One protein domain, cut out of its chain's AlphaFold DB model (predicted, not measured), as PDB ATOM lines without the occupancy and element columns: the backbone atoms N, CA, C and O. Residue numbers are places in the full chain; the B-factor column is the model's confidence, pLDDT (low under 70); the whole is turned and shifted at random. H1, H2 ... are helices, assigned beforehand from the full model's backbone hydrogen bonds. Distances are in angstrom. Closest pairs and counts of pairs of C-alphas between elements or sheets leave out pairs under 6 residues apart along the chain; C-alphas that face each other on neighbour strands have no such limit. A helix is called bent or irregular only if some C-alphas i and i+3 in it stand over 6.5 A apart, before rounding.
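AT A GLANCE: This is residues 88 to 109 and 120 to 219 of the 279 residues of an uncharacterized protein of Phycisphaerales bacterium (UniProt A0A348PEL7). A loose, open frame of helices: the long bent helix H2 makes an L of two arms, H2a and H2b, and the chain then folds back along it, H3 beside part of H2b and H4 beside one end of H2a. H5 turns back from H4 and meets H1 in a V, with the free ends of these two helices, residues 88 to 95 and 212 to 219, sticking out. The printed part has 122 residues with five named helices, H1 to H5 in chain order, and no named strand; the class is all helix. The whole is loose, with a radius of gyration of the C-alphas of 18.4 A, and flat, spanning 53 by 41 by 18 A.

IN THESE COORDINATES: H1 is residues 88 to 109, 31.1 A from first to last C-alpha, and begins at C-alpha 88 (8.323, 18.981, 8.966). By its hydrogen bonds H2 was assigned as one helix, residues 120 to 154, but it is bent: C-alphas 137 and 140 are 8.0 A apart. Its arms are H2a, residues 120 to 137, 25.6 A long and beginning at C-alpha 120 (16.589, 41.325, 27.133), and H2b, residues 140 to 154, 20.8 A long. H3 is residues 165 to 177, 18.4 A, and H4 is residues 181 to 191, 15.6 A. H5, residues 194 to 219, is 37.2 A long and ends at C-alpha 219 (29.277, 15.080, 3.140).

HOW THE PARTS SIT: H1 touches H5 with residues 100 to 108 alone, at a steep tilt of 50 degrees, opposite ways; their closest C-alphas, of Ala 104 and Tyr 204, are 5.0 A apart. H1 and H4 are near each other, with 7 pairs of C-alphas within 10 A. The lines of H2a and H2b are about perpendicular, at 74 degrees. H2b and H3 form a helical hairpin and only just touch, with 3 pairs of C-alphas within 8 A; the closest, of Phe 145 and Met 171, are 7.6 A apart. Their tilt is steep, 43 degrees, opposite ways. H2a touches H4 with residues 120 to 127 alone, at a shallow tilt of 18 degrees, opposite ways; the closest C-alphas, of Val 120 and Ile 188, are 6.2 A apart. H4 and H5 are close but not clearly touching, with the closest C-alphas, of Trp 189 and Gln 197, 7.3 A apart. H1 and H3 are apart, among others. In H1, H2a, H2b, H3, H4 and H5 every O i to N i+4 pair is within hydrogen-bond range.

THE WHOLE: The two farthest C-alphas, of Asp 157 and Glu 195, are 55.1 A apart. Residues 110 to 119 are cut out, and C-alphas 109 and 120 are 9.1 A apart across the cut. The links H3 to H4 and H4 to H5 are tight, and H2 to H3 is short. The mean pLDDT of the printed part is 86.7; residues 88 to 91, 158 to 160 and 219 are under 70.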
ATOM      1  N   PHE A  88       7.329  19.243   7.921       43.09
ATOM      2  CA  PHE A  88       8.323  18.981   8.966       43.09
ATOM      3  C   PHE A  88       9.755  19.419   8.613       43.09
ATOM      4  O   PHE A  88      10.540  19.674   9.522       43.09
ATOM      5  N   VAL A  89      10.108  19.552   7.327       52.72
ATOM      6  CA  VAL A  89      11.450  20.018   6.921       52.72
ATOM      7  C   VAL A  89      11.595  21.522   7.169       52.72
ATOM      8  O   VAL A  89      12.645  21.955   7.635       52.72
ATOM      9  N   GLY A  90      10.519  22.292   6.972       60.41
ATOM     10  CA  GLY A  90      10.480  23.715   7.325       60.41
ATOM     11  C   GLY A  90      10.697  23.955   8.822       60.41
ATOM     12  O   GLY A  90      11.524  24.777   9.191       60.41
ATOM     13  N   MET A  91      10.063  23.153   9.688       64.06
ATOM     14  CA  MET A  91      10.257  23.263  11.144       64.06
ATOM     15  C   MET A  91      11.681  22.912  11.595       64.06
ATOM     16  O   MET A  91      12.183  23.479  12.560       64.06
ATOM     17  N   ALA A  92      12.352  21.975  10.917       71.44
ATOM     18  CA  ALA A  92      13.747  21.660  11.219       71.44
ATOM     19  C   ALA A  92      14.697  22.794  10.797       71.44
ATOM     20  O   ALA A  92      15.653  23.085  11.516       71.44
ATOM     21  N   ALA A  93      14.441  23.435   9.652       75.12
ATOM     22  CA  ALA A  93      15.195  24.607   9.207       75.12
ATOM     23  C   ALA A  93      14.990  25.800  10.154       75.12
ATOM     24  O   ALA A  93      15.964  26.415  10.577       75.12
ATOM     25  N   GLU A  94      13.751  26.049  10.577       72.94
ATOM     26  CA  GLU A  94      13.384  27.103  11.529       72.94
ATOM     27  C   GLU A  94      14.060  26.915  12.896       72.94
ATOM     28  O   GLU A  94      14.675  27.845  13.416       72.94
ATOM     29  N   ARG A  95      14.054  25.689  13.444       80.31
ATOM     30  CA  ARG A  95      14.776  25.372  14.692       80.31
ATOM     31  C   ARG A  95      16.274  25.631  14.574       80.31
ATOM     32  O   ARG A  95      16.848  26.263  15.453       80.31
ATOM     33  N   ARG A  96      16.898  25.198  13.474       83.06
ATOM     34  CA  ARG A  96      18.325  25.461  13.225       83.06
ATOM     35  C   ARG A  96      18.600  26.957  13.106       83.06
ATOM     36  O   ARG A  96      19.564  27.438  13.682       83.06
ATOM     37  N   ASN A  97      17.753  27.698  12.393       83.44
ATOM     38  CA  ASN A  97      17.872  29.149  12.264       83.44
ATOM     39  C   ASN A  97      17.776  29.842  13.635       83.44
ATOM     40  O   ASN A  97      18.568  30.732  13.934       83.44
ATOM     41  N   MET A  98      16.869  29.385  14.503       84.44
ATOM     42  CA  MET A  98      16.753  29.871  15.881       84.44
ATOM     43  C   MET A  98      18.010  29.568  16.705       84.44
ATOM     44  O   MET A  98      18.506  30.452  17.399       84.44
ATOM     45  N   GLU A  99      18.554  28.354  16.613       88.25
ATOM     46  CA  GLU A  99      19.785  27.973  17.316       88.25
ATOM     47  C   GLU A  99      20.980  28.830  16.883       88.25
ATOM     48  O   GLU A  99      21.721  29.324  17.736       88.25
ATOM     49  N   LEU A 100      21.132  29.062  15.573       88.56
ATOM     50  CA  LEU A 100      22.156  29.956  15.024       88.56
ATOM     51  C   LEU A 100      21.988  31.375  15.568       88.56
ATOM     52  O   LEU A 100      22.953  31.976  16.038       88.56
ATOM     53  N   TRP A 101      20.753  31.886  15.566       89.56
ATOM     54  CA  TRP A 101      20.444  33.219  16.075       89.56
ATOM     55  C   TRP A 101      20.777  33.332  17.562       89.56
ATOM     56  O   TRP A 101      21.451  34.271  17.977       89.56
ATOM     57  N   ARG A 102      20.368  32.345  18.367       90.06
ATOM     58  CA  ARG A 102      20.631  32.310  19.807       90.06
ATOM     59  C   ARG A 102      22.130  32.279  20.096       90.06
ATOM     60  O   ARG A 102      22.579  33.041  20.946       90.06
ATOM     61  N   ARG A 103      22.896  31.443  19.391       90.31
ATOM     62  CA  ARG A 103      24.354  31.340  19.562       90.31
ATOM     63  C   ARG A 103      25.061  32.637  19.168       90.31
ATOM     64  O   ARG A 103      25.924  33.095  19.908       90.31
ATOM     65  N   ALA A 104      24.667  33.254  18.051       90.88
ATOM     66  CA  ALA A 104      25.184  34.567  17.652       90.88
ATOM     67  C   ALA A 104      24.871  35.624  18.715       90.88
ATOM     68  O   ALA A 104      25.721  36.427  19.086       90.88
ATOM     69  N   PHE A 105      23.659  35.578  19.264       89.81
ATOM     70  CA  PHE A 105      23.220  36.523  20.276       89.81
ATOM     71  C   PHE A 105      23.981  36.359  21.591       89.81
ATOM     72  O   PHE A 105      24.372  37.347  22.199       89.81
ATOM     73  N   GLU A 106      24.231  35.123  22.022       91.12
ATOM     74  CA  GLU A 106      25.021  34.820  23.221       91.12
ATOM     75  C   GLU A 106      26.464  35.342  23.127       91.12
ATOM     76  O   GLU A 106      27.028  35.711  24.153       91.12
ATOM     77  N   GLN A 107      27.042  35.448  21.924       90.25
ATOM     78  CA  GLN A 107      28.370  36.049  21.729       90.25
ATOM     79  C   GLN A 107      28.368  37.575  21.872       90.25
ATOM     80  O   GLN A 107      29.345  38.142  22.354       90.25
ATOM     81  N   VAL A 108      27.283  38.239  21.465       89.50
ATOM     82  CA  VAL A 108      27.159  39.706  21.542       89.50
ATOM     83  C   VAL A 108      26.609  40.157  22.897       89.50
ATOM     84  O   VAL A 108      26.917  41.249  23.349       89.50
ATOM     85  N   MET A 109      25.854  39.314  23.603       88.06
ATOM     86  CA  MET A 109      25.277  39.628  24.919       88.06
ATOM     87  C   MET A 109      26.257  40.264  25.923       88.06
ATOM     88  O   MET A 109      25.872  41.256  26.541       88.06
ATOM     89  N   VAL A 120      16.609  42.576  27.896       93.50
ATOM     90  CA  VAL A 120      16.589  41.325  27.133       93.50
ATOM     91  C   VAL A 120      16.239  40.127  28.023       93.50
ATOM     92  O   VAL A 120      15.485  39.252  27.589       93.50
ATOM     93  N   ARG A 121      16.748  40.064  29.260       93.25
ATOM     94  CA  ARG A 121      16.382  39.006  30.222       93.25
ATOM     95  C   ARG A 121      14.905  39.084  30.608       93.25
ATOM     96  O   ARG A 121      14.251  38.044  30.617       93.25
ATOM     97  N   ALA A 122      14.377  40.284  30.851       95.25
ATOM     98  CA  ALA A 122      12.958  40.494  31.137       95.25
ATOM     99  C   ALA A 122      12.078  40.018  29.968       95.25
ATOM    100  O   ALA A 122      11.202  39.179  30.160       95.25
ATOM    101  N   LEU A 123      12.400  40.429  28.735       94.06
ATOM    102  CA  LEU A 123      11.689  39.984  27.530       94.06
ATOM    103  C   LEU A 123      11.709  38.457  27.353       94.06
ATOM    104  O   LEU A 123      10.706  37.866  26.947       94.06
ATOM    105  N   ARG A 124      12.843  37.807  27.647       92.00
ATOM    106  CA  ARG A 124      12.948  36.338  27.614       92.00
ATOM    107  C   ARG A 124      12.070  35.689  28.681       92.00
ATOM    108  O   ARG A 124      11.353  34.748  28.360       92.00
ATOM    109  N   SER A 125      12.095  36.202  29.909       95.94
ATOM    110  CA  SER A 125      11.279  35.684  31.011       95.94
ATOM    111  C   SER A 125       9.777  35.818  30.731       95.94
ATOM    112  O   SER A 125       9.019  34.863  30.928       95.94
ATOM    113  N   ASP A 126       9.349  36.952  30.171       94.75
ATOM    114  CA  ASP A 126       7.964  37.166  29.744       94.75
ATOM    115  C   ASP A 126       7.555  36.167  28.659       94.75
ATOM    116  O   ASP A 126       6.484  35.557  28.728       94.75
ATOM    117  N   PHE A 127       8.419  35.954  27.664       95.25
ATOM    118  CA  PHE A 127       8.166  34.989  26.599       95.25
ATOM    119  C   PHE A 127       8.083  33.551  27.126       95.25
ATOM    120  O   PHE A 127       7.180  32.808  26.742       95.25
ATOM    121  N   GLU A 128       8.985  33.152  28.022       94.62
ATOM    122  CA  GLU A 128       8.949  31.838  28.671       94.62
ATOM    123  C   GLU A 128       7.662  31.643  29.474       94.62
ATOM    124  O   GLU A 128       7.046  30.576  29.397       94.62
ATOM    125  N   THR A 129       7.206  32.683  30.171       97.19
ATOM    126  CA  THR A 129       5.934  32.678  30.904       97.19
ATOM    127  C   THR A 129       4.748  32.506  29.956       97.19
ATOM    128  O   THR A 129       3.899  31.643  30.183       97.19
ATOM    129  N   GLN A 130       4.715  33.248  28.845       94.44
ATOM    130  CA  GLN A 130       3.681  33.101  27.816       94.44
ATOM    131  C   GLN A 130       3.704  31.707  27.181       94.44
ATOM    132  O   GLN A 130       2.655  31.094  26.988       94.44
ATOM    133  N   MET A 131       4.891  31.171  26.890       93.25
ATOM    134  CA  MET A 131       5.056  29.822  26.346       93.25
ATOM    135  C   MET A 131       4.625  28.745  27.338       93.25
ATOM    136  O   MET A 131       4.040  27.740  26.932       93.25
ATOM    137  N   LYS A 132       4.892  28.937  28.632       95.75
ATOM    138  CA  LYS A 132       4.445  28.032  29.692       95.75
ATOM    139  C   LYS A 132       2.924  28.048  29.805       95.75
ATOM    140  O   LYS A 132       2.323  26.986  29.691       95.75
ATOM    141  N   ALA A 133       2.309  29.226  29.904       95.81
ATOM    142  CA  ALA A 133       0.852  29.365  29.928       95.81
ATOM    143  C   ALA A 133       0.202  28.764  28.669       95.81
ATOM    144  O   ALA A 133      -0.796  28.050  28.751       95.81
ATOM    145  N   PHE A 134       0.809  28.975  27.497       95.38
ATOM    146  CA  PHE A 134       0.358  28.370  26.249       95.38
ATOM    147  C   PHE A 134       0.417  26.835  26.287       95.38
ATOM    148  O   PHE A 134      -0.540  26.175  25.874       95.38
ATOM    149  N   ARG A 135       1.517  26.259  26.793       93.69
ATOM    150  CA  ARG A 135       1.676  24.805  26.963       93.69
ATOM    151  C   ARG A 135       0.738  24.235  28.018       93.69
ATOM    152  O   ARG A 135       0.289  23.114  27.843       93.69
ATOM    153  N   GLU A 136       0.435  24.963  29.082       96.06
ATOM    154  CA  GLU A 136      -0.535  24.526  30.092       96.06
ATOM    155  C   GLU A 136      -1.956  24.524  29.516       96.06
ATOM    156  O   GLU A 136      -2.676  23.542  29.666       96.06
ATOM    157  N   ALA A 137      -2.332  25.560  28.762       95.75
ATOM    158  CA  ALA A 137      -3.658  25.662  28.154       95.75
ATOM    159  C   ALA A 137      -3.878  24.706  26.964       95.75
ATOM    160  O   ALA A 137      -5.004  24.279  26.709       95.75
ATOM    161  N   ASN A 138      -2.823  24.384  26.203       95.44
ATOM    162  CA  ASN A 138      -2.930  23.619  24.952       95.44
ATOM    163  C   ASN A 138      -2.157  22.291  24.958       95.44
ATOM    164  O   ASN A 138      -2.196  21.562  23.967       95.44
ATOM    165  N   GLY A 139      -1.457  21.958  26.041       91.94
ATOM    166  CA  GLY A 139      -0.526  20.828  26.111       91.94
ATOM    167  C   GLY A 139      -1.170  19.480  25.825       91.94
ATOM    168  O   GLY A 139      -0.591  18.680  25.094       91.94
ATOM    169  N   ASP A 140      -2.383  19.248  26.323       94.12
ATOM    170  CA  ASP A 140      -3.101  17.995  26.072       94.12
ATOM    171  C   ASP A 140      -3.499  17.849  24.600       94.12
ATOM    172  O   ASP A 140      -3.341  16.775  24.020       94.12
ATOM    173  N   LYS A 141      -3.905  18.949  23.951       90.06
ATOM    174  CA  LYS A 141      -4.191  18.968  22.507       90.06
ATOM    175  C   LYS A 141      -2.928  18.703  21.692       90.06
ATOM    176  O   LYS A 141      -2.955  17.902  20.762       90.06
ATOM    177  N   ILE A 142      -1.809  19.335  22.058       88.94
ATOM    178  CA  ILE A 142      -0.514  19.114  21.399       88.94
ATOM    179  C   ILE A 142      -0.101  17.644  21.523       88.94
ATOM    180  O   ILE A 142       0.229  17.023  20.514       88.94
ATOM    181  N   LYS A 143      -0.171  17.066  22.728       91.94
ATOM    182  CA  LYS A 143       0.167  15.654  22.965       91.94
ATOM    183  C   LYS A 143      -0.735  14.709  22.174       91.94
ATOM    184  O   LYS A 143      -0.226  13.753  21.594       91.94
ATOM    185  N   ALA A 144      -2.038  14.982  22.109       90.88
ATOM    186  CA  ALA A 144      -2.970  14.192  21.308       90.88
ATOM    187  C   ALA A 144      -2.599  14.224  19.814       90.88
ATOM    188  O   ALA A 144      -2.533  13.172  19.176       90.88
ATOM    189  N   PHE A 145      -2.256  15.396  19.267       88.25
ATOM    190  CA  PHE A 145      -1.779  15.502  17.883       88.25
ATOM    191  C   PHE A 145      -0.444  14.786  17.656       88.25
ATOM    192  O   PHE A 145      -0.257  14.147  16.619       88.25
ATOM    193  N   GLU A 146       0.490  14.862  18.607       88.06
ATOM    194  CA  GLU A 146       1.772  14.155  18.527       88.06
ATOM    195  C   GLU A 146       1.591  12.633  18.557       88.06
ATOM    196  O   GLU A 146       2.224  11.930  17.766       88.06
ATOM    197  N   GLN A 147       0.699  12.124  19.411       89.75
ATOM    198  CA  GLN A 147       0.348  10.703  19.462       89.75
ATOM    199  C   GLN A 147      -0.309  10.253  18.156       89.75
ATOM    200  O   GLN A 147       0.175   9.307  17.538       89.75
ATOM    201  N   GLN A 148      -1.302  10.994  17.660       86.56
ATOM    202  CA  GLN A 148      -1.958  10.697  16.385       86.56
ATOM    203  C   GLN A 148      -0.962  10.704  15.212       86.56
ATOM    204  O   GLN A 148      -1.005   9.843  14.328       86.56
ATOM    205  N   ALA A 149      -0.024  11.657  15.192       85.81
ATOM    206  CA  ALA A 149       1.025  11.712  14.180       85.81
ATOM    207  C   ALA A 149       2.004  10.531  14.297       85.81
ATOM    208  O   ALA A 149       2.428   9.987  13.273       85.81
ATOM    209  N   LYS A 150       2.356  10.127  15.524       87.25
ATOM    210  CA  LYS A 150       3.245   8.994  15.796       87.25
ATOM    211  C   LYS A 150       2.607   7.669  15.387       87.25
ATOM    212  O   LYS A 150       3.240   6.918  14.653       87.25
ATOM    213  N   GLU A 151       1.368   7.412  15.790       87.62
ATOM    214  CA  GLU A 151       0.612   6.206  15.425       87.62
ATOM    215  C   GLU A 151       0.456   6.091  13.909       87.62
ATOM    216  O   GLU A 151       0.748   5.045  13.325       87.62
ATOM    217  N   ARG A 152       0.112   7.200  13.240       83.44
ATOM    218  CA  ARG A 152       0.053   7.239  11.779       83.44
ATOM    219  C   ARG A 152       1.399   6.863  11.157       83.44
ATOM    220  O   ARG A 152       1.427   6.028  10.258       83.44
ATOM    221  N   ASN A 153       2.498   7.445  11.633       81.81
ATOM    222  CA  ASN A 153       3.836   7.153  11.111       81.81
ATOM    223  C   ASN A 153       4.301   5.714  11.405       81.81
ATOM    224  O   ASN A 153       5.132   5.194  10.665       81.81
ATOM    225  N   GLN A 154       3.801   5.087  12.474       84.12
ATOM    226  CA  GLN A 154       4.131   3.707  12.846       84.12
ATOM    227  C   GLN A 154       3.270   2.667  12.119       84.12
ATOM    228  O   GLN A 154       3.693   1.524  11.962       84.12
ATOM    229  N   SER A 155       2.084   3.047  11.645       83.00
ATOM    230  CA  SER A 155       1.244   2.168  10.833       83.00
ATOM    231  C   SER A 155       1.754   2.065   9.385       83.00
ATOM    232  O   SER A 155       2.101   3.071   8.759       83.00
ATOM    233  N   ALA A 156       1.762   0.845   8.835       71.94
ATOM    234  CA  ALA A 156       2.237   0.562   7.475       71.94
ATOM    235  C   ALA A 156       1.473   1.350   6.390       71.94
ATOM    236  O   ALA A 156       2.064   1.766   5.390       71.94
ATOM    237  N   ASP A 157       0.185   1.613   6.625       72.31
ATOM    238  CA  ASP A 157      -0.681   2.379   5.724       72.31
ATOM    239  C   ASP A 157      -0.716   3.882   6.042       72.31
ATOM    240  O   ASP A 157      -0.856   4.713   5.142       72.31
ATOM    241  N   GLY A 158      -0.549   4.271   7.309       66.38
ATOM    242  CA  GLY A 158      -0.622   5.672   7.724       66.38
ATOM    243  C   GLY A 158       0.581   6.500   7.287       66.38
ATOM    244  O   GLY A 158       0.405   7.670   6.955       66.38
ATOM    245  N   ALA A 159       1.778   5.916   7.177       66.19
ATOM    246  CA  ALA A 159       2.959   6.636   6.686       66.19
ATOM    247  C   ALA A 159       2.794   7.148   5.238       66.19
ATOM    248  O   ALA A 159       3.420   8.137   4.852       66.19
ATOM    249  N   LYS A 160       1.933   6.499   4.440       67.38
ATOM    250  CA  LYS A 160       1.598   6.898   3.061       67.38
ATOM    251  C   LYS A 160       0.352   7.784   2.979       67.38
ATOM    252  O   LYS A 160       0.121   8.418   1.949       67.38
ATOM    253  N   LYS A 161      -0.456   7.842   4.041       75.75
ATOM    254  CA  LYS A 161      -1.706   8.603   4.081       75.75
ATOM    255  C   LYS A 161      -1.455  10.007   4.625       75.75
ATOM    256  O   LYS A 161      -0.863  10.193   5.687       75.75
ATOM    257  N   LYS A 162      -1.913  11.019   3.884       77.25
ATOM    258  CA  LYS A 162      -1.811  12.420   4.316       77.25
ATOM    259  C   LYS A 162      -2.594  12.623   5.628       77.25
ATOM    260  O   LYS A 162      -3.619  11.962   5.816       77.25
ATOM    261  N   PRO A 163      -2.123  13.506   6.531       78.06
ATOM    262  CA  PRO A 163      -2.912  13.913   7.689       78.06
ATOM    263  C   PRO A 163      -4.292  14.419   7.254       78.06
ATOM    264  O   PRO A 163      -4.407  15.034   6.191       78.06
ATOM    265  N   ASP A 164      -5.310  14.199   8.085       81.94
ATOM    266  CA  ASP A 164      -6.639  14.764   7.859       81.94
ATOM    267  C   ASP A 164      -6.542  16.304   7.734       81.94
ATOM    268  O   ASP A 164      -5.904  16.944   8.581       81.94
ATOM    269  N   PRO A 165      -7.128  16.921   6.688       86.12
ATOM    270  CA  PRO A 165      -7.186  18.372   6.545       86.12
ATOM    271  C   PRO A 165      -7.735  19.107   7.776       86.12
ATOM    272  O   PRO A 165      -7.239  20.191   8.088       86.12
ATOM    273  N   ALA A 166      -8.706  18.535   8.494       87.56
ATOM    274  CA  ALA A 166      -9.256  19.145   9.705       87.56
ATOM    275  C   ALA A 166      -8.206  19.204  10.829       87.56
ATOM    276  O   ALA A 166      -7.975  20.262  11.416       87.56
ATOM    277  N   VAL A 167      -7.477  18.104  11.042       85.50
ATOM    278  CA  VAL A 167      -6.370  18.023  12.013       85.50
ATOM    279  C   VAL A 167      -5.251  19.001  11.652       85.50
ATOM    280  O   VAL A 167      -4.699  19.678  12.518       85.50
ATOM    281  N   MET A 168      -4.931  19.132  10.362       86.12
ATOM    282  CA  MET A 168      -3.936  20.101   9.885       86.12
ATOM    283  C   MET A 168      -4.343  21.546  10.187       86.12
ATOM    284  O   MET A 168      -3.498  22.342  10.592       86.12
ATOM    285  N   GLN A 169      -5.619  21.894  10.003       90.44
ATOM    286  CA  GLN A 169      -6.119  23.236  10.303       90.44
ATOM    287  C   GLN A 169      -6.081  23.542  11.801       90.44
ATOM    288  O   GLN A 169      -5.689  24.645  12.182       90.44
ATOM    289  N   GLU A 170      -6.456  22.591  12.654       88.88
ATOM    290  CA  GLU A 170      -6.377  22.776  14.106       88.88
ATOM    291  C   GLU A 170      -4.934  22.914  14.584       88.88
ATOM    292  O   GLU A 170      -4.623  23.829  15.350       88.88
ATOM    293  N   MET A 171      -4.028  22.081  14.066       87.19
ATOM    294  CA  MET A 171      -2.601  22.194  14.356       87.19
ATOM    295  C   MET A 171      -2.044  23.544  13.886       87.19
ATOM    296  O   MET A 171      -1.264  24.165  14.606       87.19
ATOM    297  N   GLN A 172      -2.460  24.034  12.714       88.69
ATOM    298  CA  GLN A 172      -2.046  25.346  12.213       88.69
ATOM    299  C   GLN A 172      -2.548  26.481  13.113       88.69
ATOM    300  O   GLN A 172      -1.749  27.322  13.515       88.69
ATOM    301  N   LYS A 173      -3.827  26.467  13.510       91.94
ATOM    302  CA  LYS A 173      -4.386  27.448  14.458       91.94
ATOM    303  C   LYS A 173      -3.621  27.452  15.777       91.94
ATOM    304  O   LYS A 173      -3.294  28.516  16.295       91.94
ATOM    305  N   LEU A 174      -3.293  26.266  16.287       90.50
ATOM    306  CA  LEU A 174      -2.532  26.116  17.519       90.50
ATOM    307  C   LEU A 174      -1.131  26.728  17.373       90.50
ATOM    308  O   LEU A 174      -0.713  27.506  18.228       90.50
ATOM    309  N   LYS A 175      -0.441  26.467  16.260       87.25
ATOM    310  CA  LYS A 175       0.864  27.081  15.961       87.25
ATOM    311  C   LYS A 175       0.787  28.600  15.795       87.25
ATOM    312  O   LYS A 175       1.684  29.294  16.256       87.25
ATOM    313  N   ASP A 176      -0.265  29.121  15.170       90.25
ATOM    314  CA  ASP A 176      -0.436  30.564  14.985       90.25
ATOM    315  C   ASP A 176      -0.760  31.299  16.289       90.25
ATOM    316  O   ASP A 176      -0.345  32.445  16.454       90.25
ATOM    317  N   SER A 177      -1.448  30.629  17.216       91.56
ATOM    318  CA  SER A 177      -1.728  31.144  18.562       91.56
ATOM    319  C   SER A 177      -0.554  31.022  19.538       91.56
ATOM    320  O   SER A 177      -0.589  31.622  20.612       91.56
ATOM    321  N   ALA A 178       0.476  30.246  19.190       91.00
ATOM    322  CA  ALA A 178       1.653  30.103  20.030       91.00
ATOM    323  C   ALA A 178       2.449  31.419  20.063       91.00
ATOM    324  O   ALA A 178       2.584  32.083  19.029       91.00
ATOM    325  N   PRO A 179       3.027  31.794  21.219       91.62
ATOM    326  CA  PRO A 179       3.975  32.897  21.283       91.62
ATOM    327  C   PRO A 179       5.123  32.678  20.289       91.62
ATOM    328  O   PRO A 179       5.817  31.659  20.323       91.62
ATOM    329  N   LYS A 180       5.315  33.640  19.381       90.19
ATOM    330  CA  LYS A 180       6.294  33.549  18.291       90.19
ATOM    331  C   LYS A 180       7.646  34.098  18.731       90.19
ATOM    332  O   LYS A 180       7.739  35.234  19.202       90.19
ATOM    333  N   VAL A 181       8.697  33.302  18.547       86.44
ATOM    334  CA  VAL A 181      10.073  33.690  18.894       86.44
ATOM    335  C   VAL A 181      10.531  34.856  18.017       86.44
ATOM    336  O   VAL A 181      11.285  35.705  18.475       86.44
ATOM    337  N   GLU A 182      10.019  34.971  16.794       89.25
ATOM    338  CA  GLU A 182      10.310  36.064  15.862       89.25
ATOM    339  C   GLU A 182       9.897  37.420  16.443       89.25
ATOM    340  O   GLU A 182      10.602  38.411  16.269       89.25
ATOM    341  N   VAL A 183       8.784  37.470  17.184       90.62
ATOM    342  CA  VAL A 183       8.326  38.699  17.851       90.62
ATOM    343  C   VAL A 183       9.283  39.071  18.982       90.62
ATOM    344  O   VAL A 183       9.628  40.241  19.138       90.62
ATOM    345  N   LEU A 184       9.764  38.085  19.745       90.56
ATOM    346  CA  LEU A 184      10.799  38.300  20.758       90.56
ATOM    347  C   LEU A 184      12.107  38.791  20.119       90.56
ATOM    348  O   LEU A 184      12.685  39.767  20.588       90.56
ATOM    349  N   GLN A 185      12.551  38.153  19.035       90.81
ATOM    350  CA  GLN A 185      13.760  38.534  18.302       90.81
ATOM    351  C   GLN A 185      13.668  39.959  17.767       90.81
ATOM    352  O   GLN A 185      14.631  40.703  17.899       90.81
ATOM    353  N   GLN A 186      12.523  40.361  17.211       92.19
ATOM    354  CA  GLN A 186      12.296  41.732  16.754       92.19
ATOM    355  C   GLN A 186      12.389  42.733  17.906       92.19
ATOM    356  O   GLN A 186      13.092  43.730  17.778       92.19
ATOM    357  N   LYS A 187      11.746  42.446  19.046       92.81
ATOM    358  CA  LYS A 187      11.839  43.302  20.239       92.81
ATOM    359  C   LYS A 187      13.283  43.437  20.717       92.81
ATOM    360  O   LYS A 187      13.742  44.544  20.967       92.81
ATOM    361  N   ILE A 188      14.018  42.329  20.782       92.38
ATOM    362  CA  ILE A 188      15.440  42.341  21.138       92.38
ATOM    363  C   ILE A 188      16.246  43.142  20.107       92.38
ATOM    364  O   ILE A 188      17.059  43.975  20.486       92.38
ATOM    365  N   TRP A 189      15.991  42.948  18.813       91.12
ATOM    366  CA  TRP A 189      16.680  43.652  17.730       91.12
ATOM    367  C   TRP A 189      16.500  45.168  17.813       91.12
ATOM    368  O   TRP A 189      17.459  45.907  17.610       91.12
ATOM    369  N   THR A 190      15.299  45.639  18.164       93.94
ATOM    370  CA  THR A 190      15.019  47.073  18.334       93.94
ATOM    371  C   THR A 190      15.727  47.709  19.530       93.94
ATOM    372  O   THR A 190      15.875  48.926  19.548       93.94
ATOM    373  N   LEU A 191      16.175  46.912  20.507       92.31
ATOM    374  CA  LEU A 191      16.965  47.399  21.642       92.31
ATOM    375  C   LEU A 191      18.455  47.535  21.310       92.31
ATOM    376  O   LEU A 191      19.174  48.253  21.999       92.31
ATOM    377  N   LEU A 192      18.929  46.837  20.275       91.25
ATOM    378  CA  LEU A 192      20.327  46.877  19.868       91.25
ATOM    379  C   LEU A 192      20.629  48.156  19.088       91.25
ATOM    380  O   LEU A 192      19.889  48.528  18.172       91.25
ATOM    381  N   THR A 193      21.771  48.776  19.380       92.62
ATOM    382  CA  THR A 193      22.283  49.894  18.579       92.62
ATOM    383  C   THR A 193      22.720  49.415  17.186       92.62
ATOM    384  O   THR A 193      23.026  48.233  17.009       92.62
ATOM    385  N   PRO A 194      22.807  50.298  16.172       93.19
ATOM    386  CA  PRO A 194      23.266  49.909  14.836       93.19
ATOM    387  C   PRO A 194      24.644  49.226  14.827       93.19
ATOM    388  O   PRO A 194      24.862  48.280  14.072       93.19
ATOM    389  N   GLU A 195      25.555  49.654  15.704       89.81
ATOM    390  CA  GLU A 195      26.878  49.037  15.863       89.81
ATOM    391  C   GLU A 195      26.781  47.613  16.429       89.81
ATOM    392  O   GLU A 195      27.413  46.688  15.917       89.81
ATOM    393  N   GLN A 196      25.926  47.399  17.433       88.88
ATOM    394  CA  GLN A 196      25.672  46.070  18.004       88.88
ATOM    395  C   GLN A 196      24.965  45.148  17.007       88.88
ATOM    396  O   GLN A 196      25.273  43.959  16.929       88.88
ATOM    397  N   GLN A 197      24.048  45.690  16.203       92.31
ATOM    398  CA  GLN A 197      23.400  44.962  15.113       92.31
ATOM    399  C   GLN A 197      24.412  44.517  14.047       92.31
ATOM    400  O   GLN A 197      24.292  43.412  13.513       92.31
ATOM    401  N   ALA A 198      25.412  45.348  13.735       92.50
ATOM    402  CA  ALA A 198      26.490  44.984  12.819       92.50
ATOM    403  C   ALA A 198      27.368  43.865  13.402       92.50
ATOM    404  O   ALA A 198      27.561  42.849  12.736       92.50
ATOM    405  N   ALA A 199      27.800  43.995  14.662       89.94
ATOM    406  CA  ALA A 199      28.557  42.951  15.357       89.94
ATOM    407  C   ALA A 199      27.788  41.619  15.404       89.94
ATOM    408  O   ALA A 199      28.345  40.557  15.125       89.94
ATOM    409  N   PHE A 200      26.481  41.680  15.664       92.69
ATOM    410  CA  PHE A 200      25.609  40.513  15.619       92.69
ATOM    411  C   PHE A 200      25.567  39.856  14.242       92.69
ATOM    412  O   PHE A 200      25.684  38.635  14.157       92.69
ATOM    413  N   LYS A 201      25.408  40.633  13.164       92.12
ATOM    414  CA  LYS A 201      25.417  40.093  11.795       92.12
ATOM    415  C   LYS A 201      26.734  39.388  11.489       92.12
ATOM    416  O   LYS A 201      26.704  38.271  10.988       92.12
ATOM    417  N   THR A 202      27.865  39.974  11.879       92.81
ATOM    418  CA  THR A 202      29.183  39.344  11.721       92.81
ATOM    419  C   THR A 202      29.274  38.011  12.467       92.81
ATOM    420  O   THR A 202      29.677  37.011  11.873       92.81
ATOM    421  N   SER A 203      28.850  37.955  13.736       89.00
ATOM    422  CA  SER A 203      28.788  36.697  14.496       89.00
ATOM    423  C   SER A 203      27.845  35.679  13.854       89.00
ATOM    424  O   SER A 203      28.165  34.494  13.772       89.00
ATOM    425  N   TYR A 204      26.689  36.126  13.370       90.94
ATOM    426  CA  TYR A 204      25.700  35.269  12.731       90.94
ATOM    427  C   TYR A 204      26.225  34.647  11.429       90.94
ATOM    428  O   TYR A 204      26.105  33.435  11.242       90.94
ATOM    429  N   ASP A 205      26.860  35.443  10.569       90.69
ATOM    430  CA  ASP A 205      27.452  34.982   9.309       90.69
ATOM    431  C   ASP A 205      28.635  34.034   9.549       90.69
ATOM    432  O   ASP A 205      28.766  33.015   8.861       90.69
ATOM    433  N   ALA A 206      29.450  34.301  10.575       91.31
ATOM    434  CA  ALA A 206      30.527  33.405  10.988       91.31
ATOM    435  C   ALA A 206      29.984  32.032  11.425       91.31
ATOM    436  O   ALA A 206      30.447  31.000  10.938       91.31
ATOM    437  N   ILE A 207      28.953  32.001  12.279       89.31
ATOM    438  CA  ILE A 207      28.342  30.745  12.747       89.31
ATOM    439  C   ILE A 207      27.625  30.027  11.597       89.31
ATOM    440  O   ILE A 207      27.661  28.797  11.520       89.31
ATOM    441  N   LYS A 208      26.983  30.760  10.683       87.94
ATOM    442  CA  LYS A 208      26.350  30.167   9.501       87.94
ATOM    443  C   LYS A 208      27.386  29.477   8.610       87.94
ATOM    444  O   LYS A 208      27.166  28.331   8.222       87.94
ATOM    445  N   THR A 209      28.522  30.129   8.370       90.25
ATOM    446  CA  THR A 209      29.646  29.564   7.607       90.25
ATOM    447  C   THR A 209      30.222  28.332   8.309       90.25
ATOM    448  O   THR A 209      30.396  27.292   7.682       90.25
ATOM    449  N   GLU A 210      30.427  28.391   9.629       86.75
ATOM    450  CA  GLU A 210      30.874  27.250  10.446       86.75
ATOM    451  C   GLU A 210      29.880  26.069  10.369       86.75
ATOM    452  O   GLU A 210      30.264  24.898  10.308       86.75
ATOM    453  N   ALA A 211      28.575  26.356  10.356       85.12
ATOM    454  CA  ALA A 211      27.528  25.348  10.233       85.12
ATOM    455  C   ALA A 211      27.431  24.750   8.820       85.12
ATOM    456  O   ALA A 211      27.028  23.592   8.684       85.12
ATOM    457  N   GLU A 212      27.763  25.513   7.780       84.88
ATOM    458  CA  GLU A 212      27.867  25.031   6.399       84.88
ATOM    459  C   GLU A 212      29.115  24.163   6.210       84.88
ATOM    460  O   GLU A 212      28.976  23.027   5.760       84.88
ATOM    461  N   GLN A 213      30.278  24.597   6.702       84.31
ATOM    462  CA  GLN A 213      31.514  23.804   6.685       84.31
ATOM    463  C   GLN A 213      31.334  22.450   7.379       84.31
ATOM    464  O   GLN A 213      31.613  21.410   6.792       84.31
ATOM    465  N   ARG A 214      30.721  22.411   8.572       81.44
ATOM    466  CA  ARG A 214      30.414  21.131   9.244       81.44
ATOM    467  C   ARG A 214      29.479  20.221   8.446       81.44
ATOM    468  O   ARG A 214      29.475  19.010   8.670       81.44
ATOM    469  N   LYS A 215      28.612  20.771   7.588       80.88
ATOM    470  CA  LYS A 215      27.766  19.951   6.703       80.88
ATOM    471  C   LYS A 215      28.579  19.400   5.538       80.88
ATOM    472  O   LYS A 215      28.342  18.252   5.169       80.88
ATOM    473  N   GLU A 216      29.494  20.190   4.987       76.50
ATOM    474  CA  GLU A 216      30.414  19.774   3.924       76.50
ATOM    475  C   GLU A 216      31.381  18.698   4.425       76.50
ATOM    476  O   GLU A 216      31.402  17.617   3.851       76.50
ATOM    477  N   ASP A 217      32.007  18.871   5.592       75.88
ATOM    478  CA  ASP A 217      32.897  17.868   6.205       75.88
ATOM    479  C   ASP A 217      32.211  16.503   6.421       75.88
ATOM    480  O   ASP A 217      32.806  15.435   6.246       75.88
ATOM    481  N   ARG A 218      30.917  16.522   6.773       73.81
ATOM    482  CA  ARG A 218      30.093  15.307   6.904       73.81
ATOM    483  C   ARG A 218      29.716  14.697   5.556       73.81
ATOM    484  O   ARG A 218      29.463  13.496   5.493       73.81
ATOM    485  N   LYS A 219      29.627  15.507   4.500       69.62
ATOM    486  CA  LYS A 219      29.277  15.080   3.140       69.62
ATOM    487  C   LYS A 219      30.496  14.542   2.385       69.62
ATOM    488  O   LYS A 219      30.351  13.567   1.653       69.62
TER     489      LYS A 219